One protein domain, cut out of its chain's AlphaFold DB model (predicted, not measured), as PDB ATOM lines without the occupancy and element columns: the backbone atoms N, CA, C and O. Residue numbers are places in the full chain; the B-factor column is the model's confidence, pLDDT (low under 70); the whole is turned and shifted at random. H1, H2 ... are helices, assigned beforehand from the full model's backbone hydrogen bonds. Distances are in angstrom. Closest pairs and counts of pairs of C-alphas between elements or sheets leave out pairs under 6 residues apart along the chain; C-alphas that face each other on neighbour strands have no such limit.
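Overview. This is residues 2 to 98 of the 100 residues of an uncharacterized protein of Protopolystoma xenopodis (UniProt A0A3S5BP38). Two long helices, H2 and H3, form a helical hairpin that opens as a V: they touch near the tight link that joins them and spread apart toward their other ends. Short H1 lies near the open end of H2, while residues 64 to 98, with the second part of H3 and the small helix H4, stick out as a free arm. The printed part has 97 residues with four named helices, in the order H1, H2, H3, H4, and no named strand; the class is all helix. The whole is extended, with a radius of gyration of the C-alphas of 22.1 A and spans of 76 by 37 by 17 A.

Arrangement. H2, residues 15 to 42, touches H3, residues 48 to 75; their closest C-alphas, those of Val 36 and Gly 55, are 5.3 A apart. H2 touches H3 with residues 32 to 40 alone, and H3 touches H2 with residues 48 to 59 alone. This hairpin runs opposite ways at a steep tilt of 44 degrees. H1, residues 2 to 6, is close to H2 but not clearly touching it, the closest C-alphas being those of Glu 5 and Pro 16, 6.4 A apart. H4, residues 86 to 96, is apart from H1, H2 and H3. In H1, H2 and H4 every O i to N i+4 pair is within hydrogen-bond range; in H3, 23 of 24 are.

Along the chain. H2 is 40.3 A long from C-alpha 15 at (100.374, 113.684, 104.023) to C-alpha 42. H3 is 41.1 A long and ends with C-alpha 75 at (97.289, 139.765, 121.867). H4 ends with C-alpha 96 at (126.188, 128.339, 105.865).

Size, cuts and confidence. The C-alphas farthest apart, those of Gly 45 and Phe 98, are 76.3 A apart. The printed part has no cut, and no link is long. The mean pLDDT of the printed part is 76.1; it is under 70 for 33 residues, among them 2 to 6 and 77 to 98.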
ATOM      1  N   LEU A   2     104.993 110.553 114.122       62.88
ATOM      2  CA  LEU A   2     106.316 111.202 114.063       62.88
ATOM      3  C   LEU A   2     107.428 110.413 113.344       62.88
ATOM      4  O   LEU A   2     108.286 111.009 112.715       62.88
ATOM      5  N   ARG A   3     107.422 109.072 113.384       63.00
ATOM      6  CA  ARG A   3     108.511 108.263 112.802       63.00
ATOM      7  C   ARG A   3     108.539 108.237 111.264       63.00
ATOM      8  O   ARG A   3     109.617 108.066 110.714       63.00
ATOM      9  N   LEU A   4     107.391 108.398 110.591       64.69
ATOM     10  CA  LEU A   4     107.301 108.438 109.117       64.69
ATOM     11  C   LEU A   4     107.606 109.833 108.557       64.69
ATOM     12  O   LEU A   4     108.185 109.966 107.483       64.69
ATOM     13  N   GLU A   5     107.238 110.863 109.316       63.31
ATOM     14  CA  GLU A   5     107.585 112.248 109.010       63.31
ATOM     15  C   GLU A   5     109.094 112.480 109.195       63.31
ATOM     16  O   GLU A   5     109.745 113.010 108.299       63.31
ATOM     17  N   LEU A   6     109.684 111.960 110.282       66.69
ATOM     18  CA  LEU A   6     111.134 111.995 110.533       66.69
ATOM     19  C   LEU A   6     111.963 111.259 109.472       66.69
ATOM     20  O   LEU A   6     113.127 111.594 109.273       66.69
ATOM     21  N   SER A   7     111.397 110.255 108.797       75.19
ATOM     22  CA  SER A   7     112.082 109.545 107.714       75.19
ATOM     23  C   SER A   7     111.905 110.210 106.341       75.19
ATOM     24  O   SER A   7     112.456 109.703 105.366       75.19
ATOM     25  N   GLY A   8     111.160 111.319 106.245       74.12
ATOM     26  CA  GLY A   8     110.964 112.087 105.008       74.12
ATOM     27  C   GLY A   8     109.958 111.485 104.019       74.12
ATOM     28  O   GLY A   8     109.831 111.965 102.894       74.12
ATOM     29  N   TRP A   9     109.213 110.443 104.398       69.44
ATOM     30  CA  TRP A   9     108.301 109.757 103.477       69.44
ATOM     31  C   TRP A   9     106.961 110.493 103.387       69.44
ATOM     32  O   TRP A   9     106.207 110.557 104.356       69.44
ATOM     33  N   GLY A  10     106.636 111.035 102.207       68.75
ATOM     34  CA  GLY A  10     105.344 111.688 101.948       68.75
ATOM     35  C   GLY A  10     105.205 113.111 102.505       68.75
ATOM     36  O   GLY A  10     104.116 113.684 102.410       68.75
ATOM     37  N   VAL A  11     106.293 113.690 103.035       74.44
ATOM     38  CA  VAL A  11     106.354 115.079 103.533       74.44
ATOM     39  C   VAL A  11     106.144 116.080 102.392       74.44
ATOM     40  O   VAL A  11     105.311 116.970 102.523       74.44
ATOM     41  N   ASP A  12     106.757 115.856 101.223       76.38
ATOM     42  CA  ASP A  12     106.576 116.696 100.019       76.38
ATOM     43  C   ASP A  12     105.128 116.745  99.511       76.38
ATOM     44  O   ASP A  12     104.733 117.645  98.772       76.38
ATOM     45  N   LYS A  13     104.324 115.744  99.880       80.00
ATOM     46  CA  LYS A  13     102.902 115.652  99.532       80.00
ATOM     47  C   LYS A  13     101.991 116.131 100.665       80.00
ATOM     48  O   LYS A  13     100.775 116.058 100.518       80.00
ATOM     49  N   GLY A  14     102.554 116.592 101.785       79.81
ATOM     50  CA  GLY A  14     101.806 117.108 102.932       79.81
ATOM     51  C   GLY A  14     100.937 116.069 103.645       79.81
ATOM     52  O   GLY A  14     100.043 116.443 104.402       79.81
ATOM     53  N   ILE A  15     101.172 114.768 103.423       83.25
ATOM     54  CA  ILE A  15     100.374 113.684 104.023       83.25
ATOM     55  C   ILE A  15     100.409 113.754 105.561       83.25
ATOM     56  O   ILE A  15      99.345 113.642 106.173       83.25
ATOM     57  N   PRO A  16     101.569 114.001 106.211       82.94
ATOM     58  CA  PRO A  16     101.615 114.155 107.661       82.94
ATOM     59  C   PRO A  16     100.800 115.357 108.162       82.94
ATOM     60  O   PRO A  16     100.049 115.234 109.122       82.94
ATOM     61  N   THR A  17     100.859 116.505 107.487       86.25
ATOM     62  CA  THR A  17     100.090 117.696 107.880       86.25
ATOM     63  C   THR A  17      98.587 117.471 107.747       86.25
ATOM     64  O   THR A  17      97.831 117.812 108.655       86.25
ATOM     65  N   LEU A  18      98.152 116.854 106.644       86.81
ATOM     66  CA  LEU A  18      96.742 116.551 106.407       86.81
ATOM     67  C   LEU A  18      96.196 115.581 107.458       86.81
ATOM     68  O   LEU A  18      95.113 115.804 107.988       86.81
ATOM     69  N   VAL A  19      96.946 114.526 107.780       88.88
ATOM     70  CA  VAL A  19      96.522 113.530 108.771       88.88
ATOM     71  C   VAL A  19      96.551 114.105 110.193       88.88
ATOM     72  O   VAL A  19      95.649 113.808 110.968       88.88
ATOM     73  N   MET A  20      97.508 114.979 110.534       87.75
ATOM     74  CA  MET A  20      97.518 115.686 111.825       87.75
ATOM     75  C   MET A  20      96.308 116.616 111.961       87.75
ATOM     76  O   MET A  20      95.628 116.601 112.985       87.75
ATOM     77  N   ALA A  21      96.005 117.390 110.915       89.19
ATOM     78  CA  ALA A  21      94.830 118.254 110.892       89.19
ATOM     79  C   ALA A  21      93.537 117.429 110.996       89.19
ATOM     80  O   ALA A  21      92.681 117.731 111.827       89.19
ATOM     81  N   ALA A  22      93.426 116.346 110.221       90.56
ATOM     82  CA  ALA A  22      92.281 115.442 110.267       90.56
ATOM     83  C   ALA A  22      92.101 114.800 111.652       90.56
ATOM     84  O   ALA A  22      90.981 114.758 112.148       90.56
ATOM     85  N   SER A  23      93.191 114.379 112.303       91.88
ATOM     86  CA  SER A  23      93.159 113.829 113.665       91.88
ATOM     87  C   SER A  23      92.632 114.843 114.680       91.88
ATOM     88  O   SER A  23      91.806 114.495 115.511       91.88
ATOM     89  N   SER A  24      93.063 116.106 114.599       91.06
ATOM     90  CA  SER A  24      92.581 117.141 115.526       91.06
ATOM     91  C   SER A  24      91.093 117.459 115.348       91.06
ATOM     92  O   SER A  24      90.399 117.768 116.312       91.06
ATOM     93  N   ILE A  25      90.588 117.366 114.113       89.06
ATOM     94  CA  ILE A  25      89.166 117.554 113.815       89.06
ATOM     95  C   ILE A  25      88.352 116.370 114.352       89.06
ATOM     96  O   ILE A  25      87.278 116.587 114.912       89.06
ATOM     97  N   ASP A  26      88.866 115.142 114.219       93.19
ATOM     98  CA  ASP A  26      88.229 113.930 114.750       93.19
ATOM     99  C   ASP A  26      88.026 114.017 116.270       93.19
ATOM    100  O   ASP A  26      86.912 113.813 116.751       93.19
ATOM    101  N   ASP A  27      89.049 114.454 117.011       91.56
ATOM    102  CA  ASP A  27      88.970 114.637 118.467       91.56
ATOM    103  C   ASP A  27      87.844 115.610 118.873       91.56
ATOM    104  O   ASP A  27      87.088 115.348 119.815       91.56
ATOM    105  N   VAL A  28      87.682 116.720 118.138       86.19
ATOM    106  CA  VAL A  28      86.631 117.726 118.386       86.19
ATOM    107  C   VAL A  28      85.237 117.177 118.070       86.19
ATOM    108  O   VAL A  28      84.281 117.436 118.811       86.19
ATOM    109  N   ILE A  29      85.096 116.404 116.992       88.06
ATOM    110  CA  ILE A  29      83.818 115.776 116.631       88.06
ATOM    111  C   ILE A  29      83.446 114.708 117.662       88.06
ATOM    112  O   ILE A  29      82.292 114.659 118.092       88.06
ATOM    113  N   ALA A  30      84.408 113.897 118.101       90.81
ATOM    114  CA  ALA A  30      84.194 112.832 119.071       90.81
ATOM    115  C   ALA A  30      83.728 113.379 120.428       90.81
ATOM    116  O   ALA A  30      82.704 112.927 120.951       90.81
ATOM    117  N   ILE A  31      84.415 114.391 120.975       88.25
ATOM    118  CA  ILE A  31      84.021 114.999 122.256       88.25
ATOM    119  C   ILE A  31      82.651 115.690 122.167       88.25
ATOM    120  O   ILE A  31      81.819 115.527 123.061       88.25
ATOM    121  N   SER A  32      82.375 116.394 121.064       85.31
ATOM    122  CA  SER A  32      81.095 117.085 120.858       85.31
ATOM    123  C   SER A  32      79.941 116.094 120.695       85.31
ATOM    124  O   SER A  32      78.903 116.226 121.343       85.31
ATOM    125  N   GLY A  33      80.128 115.065 119.865       86.12
ATOM    126  CA  GLY A  33      79.126 114.034 119.607       86.12
ATOM    127  C   GLY A  33      78.805 113.205 120.849       86.12
ATOM    128  O   GLY A  33      77.633 112.936 121.118       86.12
ATOM    129  N   PHE A  34      79.819 112.864 121.651       88.06
ATOM    130  CA  PHE A  34      79.618 112.186 122.931       88.06
ATOM    131  C   PHE A  34      78.800 113.040 123.910       88.06
ATOM    132  O   PHE A  34      77.880 112.522 124.545       88.06
ATOM    133  N   GLY A  35      79.070 114.348 123.984       85.75
ATOM    134  CA  GLY A  35      78.295 115.282 124.805       85.75
ATOM    135  C   GLY A  35      76.814 115.320 124.419       85.75
ATOM    136  O   GLY A  35      75.947 115.205 125.286       85.75
ATOM    137  N   VAL A  36      76.514 115.379 123.118       83.62
ATOM    138  CA  VAL A  36      75.128 115.342 122.617       83.62
ATOM    139  C   VAL A  36      74.460 114.000 122.923       83.62
ATOM    140  O   VAL A  36      73.326 113.974 123.404       83.62
ATOM    141  N   ALA A  37      75.150 112.880 122.692       85.38
ATOM    142  CA  ALA A  37      74.616 111.549 122.978       85.38
ATOM    143  C   ALA A  37      74.295 111.366 124.472       85.38
ATOM    144  O   ALA A  37      73.230 110.846 124.816       85.38
ATOM    145  N   LEU A  38      75.171 111.846 125.360       85.38
ATOM    146  CA  LEU A  38      74.961 111.814 126.806       85.38
ATOM    147  C   LEU A  38      73.793 112.717 127.236       85.38
ATOM    148  O   LEU A  38      72.968 112.303 128.051       85.38
ATOM    149  N   ALA A  39      73.678 113.916 126.658       82.19
ATOM    150  CA  ALA A  39      72.578 114.841 126.928       82.19
ATOM    151  C   ALA A  39      71.213 114.246 126.544       82.19
ATOM    152  O   ALA A  39      70.235 114.393 127.282       82.19
ATOM    153  N   ILE A  40      71.147 113.520 125.422       80.19
ATOM    154  CA  ILE A  40      69.945 112.780 125.013       80.19
ATOM    155  C   ILE A  40      69.663 111.633 125.989       80.19
ATOM    156  O   ILE A  40      68.525 111.482 126.426       80.19
ATOM    157  N   ALA A  41      70.682 110.851 126.357       83.25
ATOM    158  CA  ALA A  41      70.524 109.686 127.230       83.25
ATOM    159  C   ALA A  41      70.039 110.041 128.649       83.25
ATOM    160  O   ALA A  41      69.341 109.244 129.271       83.25
ATOM    161  N   LEU A  42      70.390 111.228 129.155       80.69
ATOM    162  CA  LEU A  42      69.995 111.709 130.485       80.69
ATOM    163  C   LEU A  42      68.739 112.602 130.471       80.69
ATOM    164  O   LEU A  42      68.201 112.920 131.535       80.69
ATOM    165  N   THR A  43      68.239 112.998 129.294       77.25
ATOM    166  CA  THR A  43      67.017 113.808 129.186       77.25
ATOM    167  C   THR A  43      65.805 112.984 129.621       77.25
ATOM    168  O   THR A  43      65.383 112.057 128.935       77.25
ATOM    169  N   THR A  44      65.196 113.365 130.744       64.06
ATOM    170  CA  THR A  44      63.955 112.759 131.245       64.06
ATOM    171  C   THR A  44      62.864 113.834 131.278       64.06
ATOM    172  O   THR A  44      62.867 114.689 132.157       64.06
ATOM    173  N   GLY A  45      61.943 113.833 130.305       63.75
ATOM    174  CA  GLY A  45      60.739 114.685 130.328       63.75
ATOM    175  C   GLY A  45      60.751 115.980 129.495       63.75
ATOM    176  O   GLY A  45      59.749 116.689 129.499       63.75
ATOM    177  N   GLN A  46      61.817 116.286 128.745       61.31
ATOM    178  CA  GLN A  46      61.846 117.394 127.769       61.31
ATOM    179  C   GLN A  46      61.761 116.872 126.327       61.31
ATOM    180  O   GLN A  46      62.117 115.728 126.043       61.31
ATOM    181  N   SER A  47      61.293 117.711 125.394       70.81
ATOM    182  CA  SER A  47      61.258 117.359 123.972       70.81
ATOM    183  C   SER A  47      62.676 117.076 123.469       70.81
ATOM    184  O   SER A  47      63.501 117.988 123.427       70.81
ATOM    185  N   ILE A  48      62.931 115.843 123.033       69.88
ATOM    186  CA  ILE A  48      64.222 115.358 122.506       69.88
ATOM    187  C   ILE A  48      64.795 116.298 121.428       69.88
ATOM    188  O   ILE A  48      66.002 116.501 121.339       69.88
ATOM    189  N   ILE A  49      63.913 116.934 120.650       72.50
ATOM    190  CA  ILE A  49      64.251 117.897 119.596       72.50
ATOM    191  C   ILE A  49      64.926 119.157 120.164       72.50
ATOM    192  O   ILE A  49      65.859 119.672 119.559       72.50
ATOM    193  N   ALA A  50      64.498 119.644 121.332       70.50
ATOM    194  CA  ALA A  50      65.106 120.814 121.966       70.50
ATOM    195  C   ALA A  50      66.518 120.496 122.483       70.50
ATOM    196  O   ALA A  50      67.442 121.263 122.229       70.50
ATOM    197  N   THR A  51      66.712 119.337 123.122       73.62
ATOM    198  CA  THR A  51      68.034 118.877 123.584       73.62
ATOM    199  C   THR A  51      69.005 118.675 122.414       73.62
ATOM    200  O   THR A  51      70.172 119.055 122.503       73.62
ATOM    201  N   LEU A  52      68.515 118.146 121.285       76.69
ATOM    202  CA  LEU A  52      69.316 117.952 120.074       76.69
ATOM    203  C   LEU A  52      69.805 119.273 119.464       76.69
ATOM    204  O   LEU A  52      70.881 119.296 118.886       76.69
ATOM    205  N   VAL A  53      69.032 120.358 119.559       75.69
ATOM    206  CA  VAL A  53      69.416 121.676 119.017       75.69
ATOM    207  C   VAL A  53      70.329 122.438 119.981       75.69
ATOM    208  O   VAL A  53      71.226 123.156 119.539       75.69
ATOM    209  N   ILE A  54      70.141 122.257 121.290       78.94
ATOM    210  CA  ILE A  54      70.969 122.894 122.324       78.94
ATOM    211  C   ILE A  54      72.403 122.351 122.304       78.94
ATOM    212  O   ILE A  54      73.341 123.137 122.402       78.94
ATOM    213  N   GLY A  55      72.594 121.046 122.092       79.00
ATOM    214  CA  GLY A  55      73.927 120.430 122.079       79.00
ATOM    215  C   GLY A  55      74.912 121.034 121.052       79.00
ATOM    216  O   GLY A  55      75.994 121.481 121.431       79.00
ATOM    217  N   PRO A  56      74.560 121.118 119.755       79.94
ATOM    218  CA  PRO A  56      75.369 121.789 118.738       79.94
ATOM    219  C   PRO A  56      75.575 123.277 119.022       79.94
ATOM    220  O   PRO A  56      76.637 123.811 118.709       79.94
ATOM    221  N   LEU A  57      74.579 123.950 119.607       83.00
ATOM    222  CA  LEU A  57      74.668 125.369 119.945       83.00
ATOM    223  C   LEU A  57      75.681 125.620 121.072       83.00
ATOM    224  O   LEU A  57      76.459 126.568 120.980       83.00
ATOM    225  N   GLU A  58      75.726 124.755 122.089       82.19
ATOM    226  CA  GLU A  58      76.750 124.786 123.141       82.19
ATOM    227  C   GLU A  58      78.150 124.514 122.581       82.19
ATOM    228  O   GLU A  58      79.092 125.231 122.920       82.19
ATOM    229  N   ALA A  59      78.291 123.546 121.670       83.56
ATOM    230  CA  ALA A  59      79.564 123.276 121.000       83.56
ATOM    231  C   ALA A  59      80.047 124.488 120.176       83.56
ATOM    232  O   ALA A  59      81.217 124.871 120.251       83.56
ATOM    233  N   LEU A  60      79.142 125.145 119.440       85.69
ATOM    234  CA  LEU A  60      79.423 126.379 118.696       85.69
ATOM    235  C   LEU A  60      79.803 127.541 119.619       85.69
ATOM    236  O   LEU A  60      80.754 128.270 119.326       85.69
ATOM    237  N   ALA A  61      79.098 127.708 120.739       88.75
ATOM    238  CA  ALA A  61      79.410 128.727 121.734       88.75
ATOM    239  C   ALA A  61      80.790 128.488 122.369       88.75
ATOM    240  O   ALA A  61      81.578 129.428 122.496       88.75
ATOM    241  N   GLY A  62      81.119 127.233 122.695       87.31
ATOM    242  CA  GLY A  62      82.437 126.832 123.186       87.31
ATOM    243  C   GLY A  62      83.553 127.104 122.175       87.31
ATOM    244  O   GLY A  62      84.587 127.659 122.543       87.31
ATOM    245  N   ALA A  63      83.328 126.803 120.892       87.62
ATOM    246  CA  ALA A  63      84.279 127.104 119.822       87.62
ATOM    247  C   ALA A  63      84.497 128.618 119.642       87.62
ATOM    248  O   ALA A  63      85.637 129.072 119.550       87.62
ATOM    249  N   ALA A  64      83.423 129.414 119.647       91.81
ATOM    250  CA  ALA A  64      83.507 130.871 119.549       91.81
ATOM    251  C   ALA A  64      84.243 131.485 120.750       91.81
ATOM    252  O   ALA A  64      85.106 132.348 120.577       91.81
ATOM    253  N   PHE A  65      83.949 131.008 121.961       93.50
ATOM    254  CA  PHE A  65      84.629 131.437 123.180       93.50
ATOM    255  C   PHE A  65      86.112 131.038 123.178       93.50
ATOM    256  O   PHE A  65      86.970 131.857 123.503       93.50
ATOM    257  N   GLY A  66      86.430 129.818 122.737       90.94
ATOM    258  CA  GLY A  66      87.803 129.338 122.578       90.94
ATOM    259  C   GLY A  66      88.604 130.154 121.563       90.94
ATOM    260  O   GLY A  66      89.741 130.526 121.846       90.94
ATOM    261  N   LEU A  67      88.007 130.508 120.420       91.25
ATOM    262  CA  LEU A  67      88.627 131.401 119.435       91.25
ATOM    263  C   LEU A  67      88.846 132.808 120.000       91.25
ATOM    264  O   LEU A  67      89.927 133.369 119.826       91.25
ATOM    265  N   ALA A  68      87.863 133.369 120.706       93.19
ATOM    266  CA  ALA A  68      87.989 134.683 121.329       93.19
ATOM    267  C   ALA A  68      89.117 134.714 122.374       93.19
ATOM    268  O   ALA A  68      89.953 135.617 122.349       93.19
ATOM    269  N   LEU A  69      89.191 133.704 123.248       91.06
ATOM    270  CA  LEU A  69      90.283 133.559 124.210       91.06
ATOM    271  C   LEU A  69      91.628 133.291 123.528       91.06
ATOM    272  O   LEU A  69      92.638 133.835 123.957       91.06
ATOM    273  N   GLY A  70      91.660 132.500 122.455       89.75
ATOM    274  CA  GLY A  70      92.872 132.255 121.674       89.75
ATOM    275  C   GLY A  70      93.423 133.535 121.044       89.75
ATOM    276  O   GLY A  70      94.620 133.802 121.135       89.75
ATOM    277  N   LEU A  71      92.552 134.374 120.478       89.75
ATOM    278  CA  LEU A  71      92.920 135.695 119.958       89.75
ATOM    279  C   LEU A  71      93.351 136.652 121.077       89.75
ATOM    280  O   LEU A  71      94.316 137.396 120.909       89.75
ATOM    281  N   LEU A  72      92.683 136.611 122.231       88.69
ATOM    282  CA  LEU A  72      93.074 137.389 123.407       88.69
ATOM    283  C   LEU A  72      94.473 136.992 123.903       88.69
ATOM    284  O   LEU A  72      95.289 137.862 124.198       88.69
ATOM    285  N   LEU A  73      94.768 135.692 123.961       86.50
ATOM    286  CA  LEU A  73      96.082 135.171 124.337       86.50
ATOM    287  C   LEU A  73      97.148 135.471 123.280       86.50
ATOM    288  O   LEU A  73      98.297 135.696 123.639       86.50
ATOM    289  N   TRP A  74      96.788 135.537 121.995       84.56
ATOM    290  CA  TRP A  74      97.695 136.033 120.957       84.56
ATOM    291  C   TRP A  74      98.055 137.508 121.211       84.56
ATOM    292  O   TRP A  74      99.223 137.889 121.146       84.56
ATOM    293  N   LEU A  75      97.079 138.341 121.577       80.62
ATOM    294  CA  LEU A  75      97.289 139.765 121.867       80.62
ATOM    295  C   LEU A  75      98.107 140.047 123.137       80.62
ATOM    296  O   LEU A  75      98.584 141.169 123.287       80.62
ATOM    297  N   VAL A  76      98.284 139.067 124.030       80.69
ATOM    298  CA  VAL A  76      99.177 139.147 125.195       80.69
ATOM    299  C   VAL A  76     100.421 138.308 124.892       80.69
ATOM    300  O   VAL A  76     100.447 137.118 125.216       80.69
ATOM    301  N   PRO A  77     101.477 138.878 124.275       67.19
ATOM    302  CA  PRO A  77     102.693 138.127 124.017       67.19
ATOM    303  C   PRO A  77     103.263 137.679 125.362       67.19
ATOM    304  O   PRO A  77     103.571 138.511 126.218       67.19
ATOM    305  N   SER A  78     103.399 136.370 125.566       60.72
ATOM    306  CA  SER A  78     104.125 135.857 126.721       60.72
ATOM    307  C   SER A  78     105.608 136.230 126.552       60.72
ATOM    308  O   SER A  78     106.215 135.865 125.542       60.72
ATOM    309  N   PRO A  79     106.245 136.936 127.507       57.28
ATOM    310  CA  PRO A  79     107.655 137.334 127.396       57.28
ATOM    311  C   PRO A  79     108.670 136.169 127.412       57.28
ATOM    312  O   PRO A  79     109.857 136.405 127.611       57.28
ATOM    313  N   GLY A  80     108.239 134.910 127.263       59.44
ATOM    314  CA  GLY A  80     109.013 133.731 127.670       59.44
ATOM    315  C   GLY A  80     109.345 132.687 126.599       59.44
ATOM    316  O   GLY A  80     110.029 131.725 126.930       59.44
ATOM    317  N   LEU A  81     108.905 132.820 125.341       52.75
ATOM    318  CA  LEU A  81     109.114 131.774 124.313       52.75
ATOM    319  C   LEU A  81     110.089 132.148 123.180       52.75
ATOM    320  O   LEU A  81     110.319 131.349 122.275       52.75
ATOM    321  N   VAL A  82     110.742 133.312 123.260       54.84
ATOM    322  CA  VAL A  82     111.742 133.790 122.281       54.84
ATOM    323  C   VAL A  82     113.148 133.793 122.897       54.84
ATOM    324  O   VAL A  82     113.797 134.828 122.944       54.84
ATOM    325  N   SER A  83     113.648 132.667 123.429       53.06
ATOM    326  CA  SER A  83     115.026 132.683 123.973       53.06
ATOM    327  C   SER A  83     115.912 131.454 123.768       53.06
ATOM    328  O   SER A  83     117.118 131.611 123.924       53.06
ATOM    329  N   HIS A  84     115.417 130.267 123.387       47.62
ATOM    330  CA  HIS A  84     116.315 129.092 123.333       47.62
ATOM    331  C   HIS A  84     116.591 128.491 121.948       47.62
ATOM    332  O   HIS A  84     117.676 127.953 121.764       47.62
ATOM    333  N   ASN A  85     115.715 128.661 120.949       53.19
ATOM    334  CA  ASN A  85     115.948 128.092 119.604       53.19
ATOM    335  C   ASN A  85     116.155 129.137 118.490       53.19
ATOM    336  O   ASN A  85     116.597 128.784 117.401       53.19
ATOM    337  N   CYS A  86     115.879 130.422 118.745       49.00
ATOM    338  CA  CYS A  86     116.086 131.484 117.751       49.00
ATOM    339  C   CYS A  86     117.568 131.897 117.639       49.00
ATOM    340  O   CYS A  86     118.023 132.243 116.554       49.00
ATOM    341  N   SER A  87     118.353 131.776 118.717       55.56
ATOM    342  CA  SER A  87     119.803 132.015 118.662       55.56
ATOM    343  C   SER A  87     120.534 130.955 117.834       55.56
ATOM    344  O   SER A  87     121.424 131.306 117.069       55.56
ATOM    345  N   LEU A  88     120.114 129.688 117.926       58.81
ATOM    346  CA  LEU A  88     120.740 128.575 117.207       58.81
ATOM    347  C   LEU A  88     120.510 128.653 115.690       58.81
ATOM    348  O   LEU A  88     121.448 128.459 114.922       58.81
ATOM    349  N   LEU A  89     119.301 129.028 115.257       61.03
ATOM    350  CA  LEU A  89     118.979 129.228 113.838       61.03
ATOM    351  C   LEU A  89     119.783 130.369 113.196       61.03
ATOM    352  O   LEU A  89     120.167 130.265 112.035       61.03
ATOM    353  N   LEU A  90     120.078 131.438 113.941       59.84
ATOM    354  CA  LEU A  90     120.882 132.553 113.433       59.84
ATOM    355  C   LEU A  90     122.375 132.198 113.325       59.84
ATOM    356  O   LEU A  90     123.032 132.649 112.387       59.84
ATOM    357  N   THR A  91     122.909 131.346 114.208       62.53
ATOM    358  CA  THR A  91     124.284 130.822 114.082       62.53
ATOM    359  C   THR A  91     124.451 129.825 112.932       62.53
ATOM    360  O   THR A  91     125.461 129.891 112.238       62.53
ATOM    361  N   GLU A  92     123.462 128.967 112.664       64.06
ATOM    362  CA  GLU A  92     123.495 128.013 111.536       64.06
ATOM    363  C   GLU A  92     123.319 128.711 110.168       64.06
ATOM    364  O   GLU A  92     123.924 128.339 109.158       64.06
ATOM    365  N   LEU A  93     122.536 129.793 110.122       64.56
ATOM    366  CA  LEU A  93     122.417 130.636 108.925       64.56
ATOM    367  C   LEU A  93     123.659 131.518 108.703       64.56
ATOM    368  O   LEU A  93     123.982 131.849 107.563       64.56
ATOM    369  N   SER A  94     124.393 131.862 109.766       61.06
ATOM    370  CA  SER A  94     125.677 132.567 109.662       61.06
ATOM    371  C   SER A  94     126.821 131.656 109.206       61.06
ATOM    372  O   SER A  94     127.740 132.146 108.551       61.06
ATOM    373  N   SER A  95     126.813 130.367 109.557       57.75
ATOM    374  CA  SER A  95     127.870 129.419 109.173       57.75
ATOM    375  C   SER A  95     127.707 128.891 107.742       57.75
ATOM    376  O   SER A  95     128.705 128.640 107.069       57.75
ATOM    377  N   SER A  96     126.475 128.796 107.235       56.00
ATOM    378  CA  SER A  96     126.188 128.339 105.865       56.00
ATOM    379  C   SER A  96     126.521 129.358 104.765       56.00
ATOM    380  O   SER A  96     126.798 128.949 103.643       56.00
ATOM    381  N   GLN A  97     126.588 130.658 105.073       56.34
ATOM    382  CA  GLN A  97     127.055 131.692 104.129       56.34
ATOM    383  C   GLN A  97     128.587 131.827 104.055       56.34
ATOM    384  O   GLN A  97     129.093 132.528 103.186       56.34
ATOM    385  N   PHE A  98     129.337 131.181 104.955       53.66
ATOM    386  CA  PHE A  98     130.808 131.188 104.943       53.66
ATOM    387  C   PHE A  98     131.405 129.936 104.268       53.66
ATOM    388  O   PHE A  98     132.621 129.821 104.141       53.66
TER     389      PHE A  98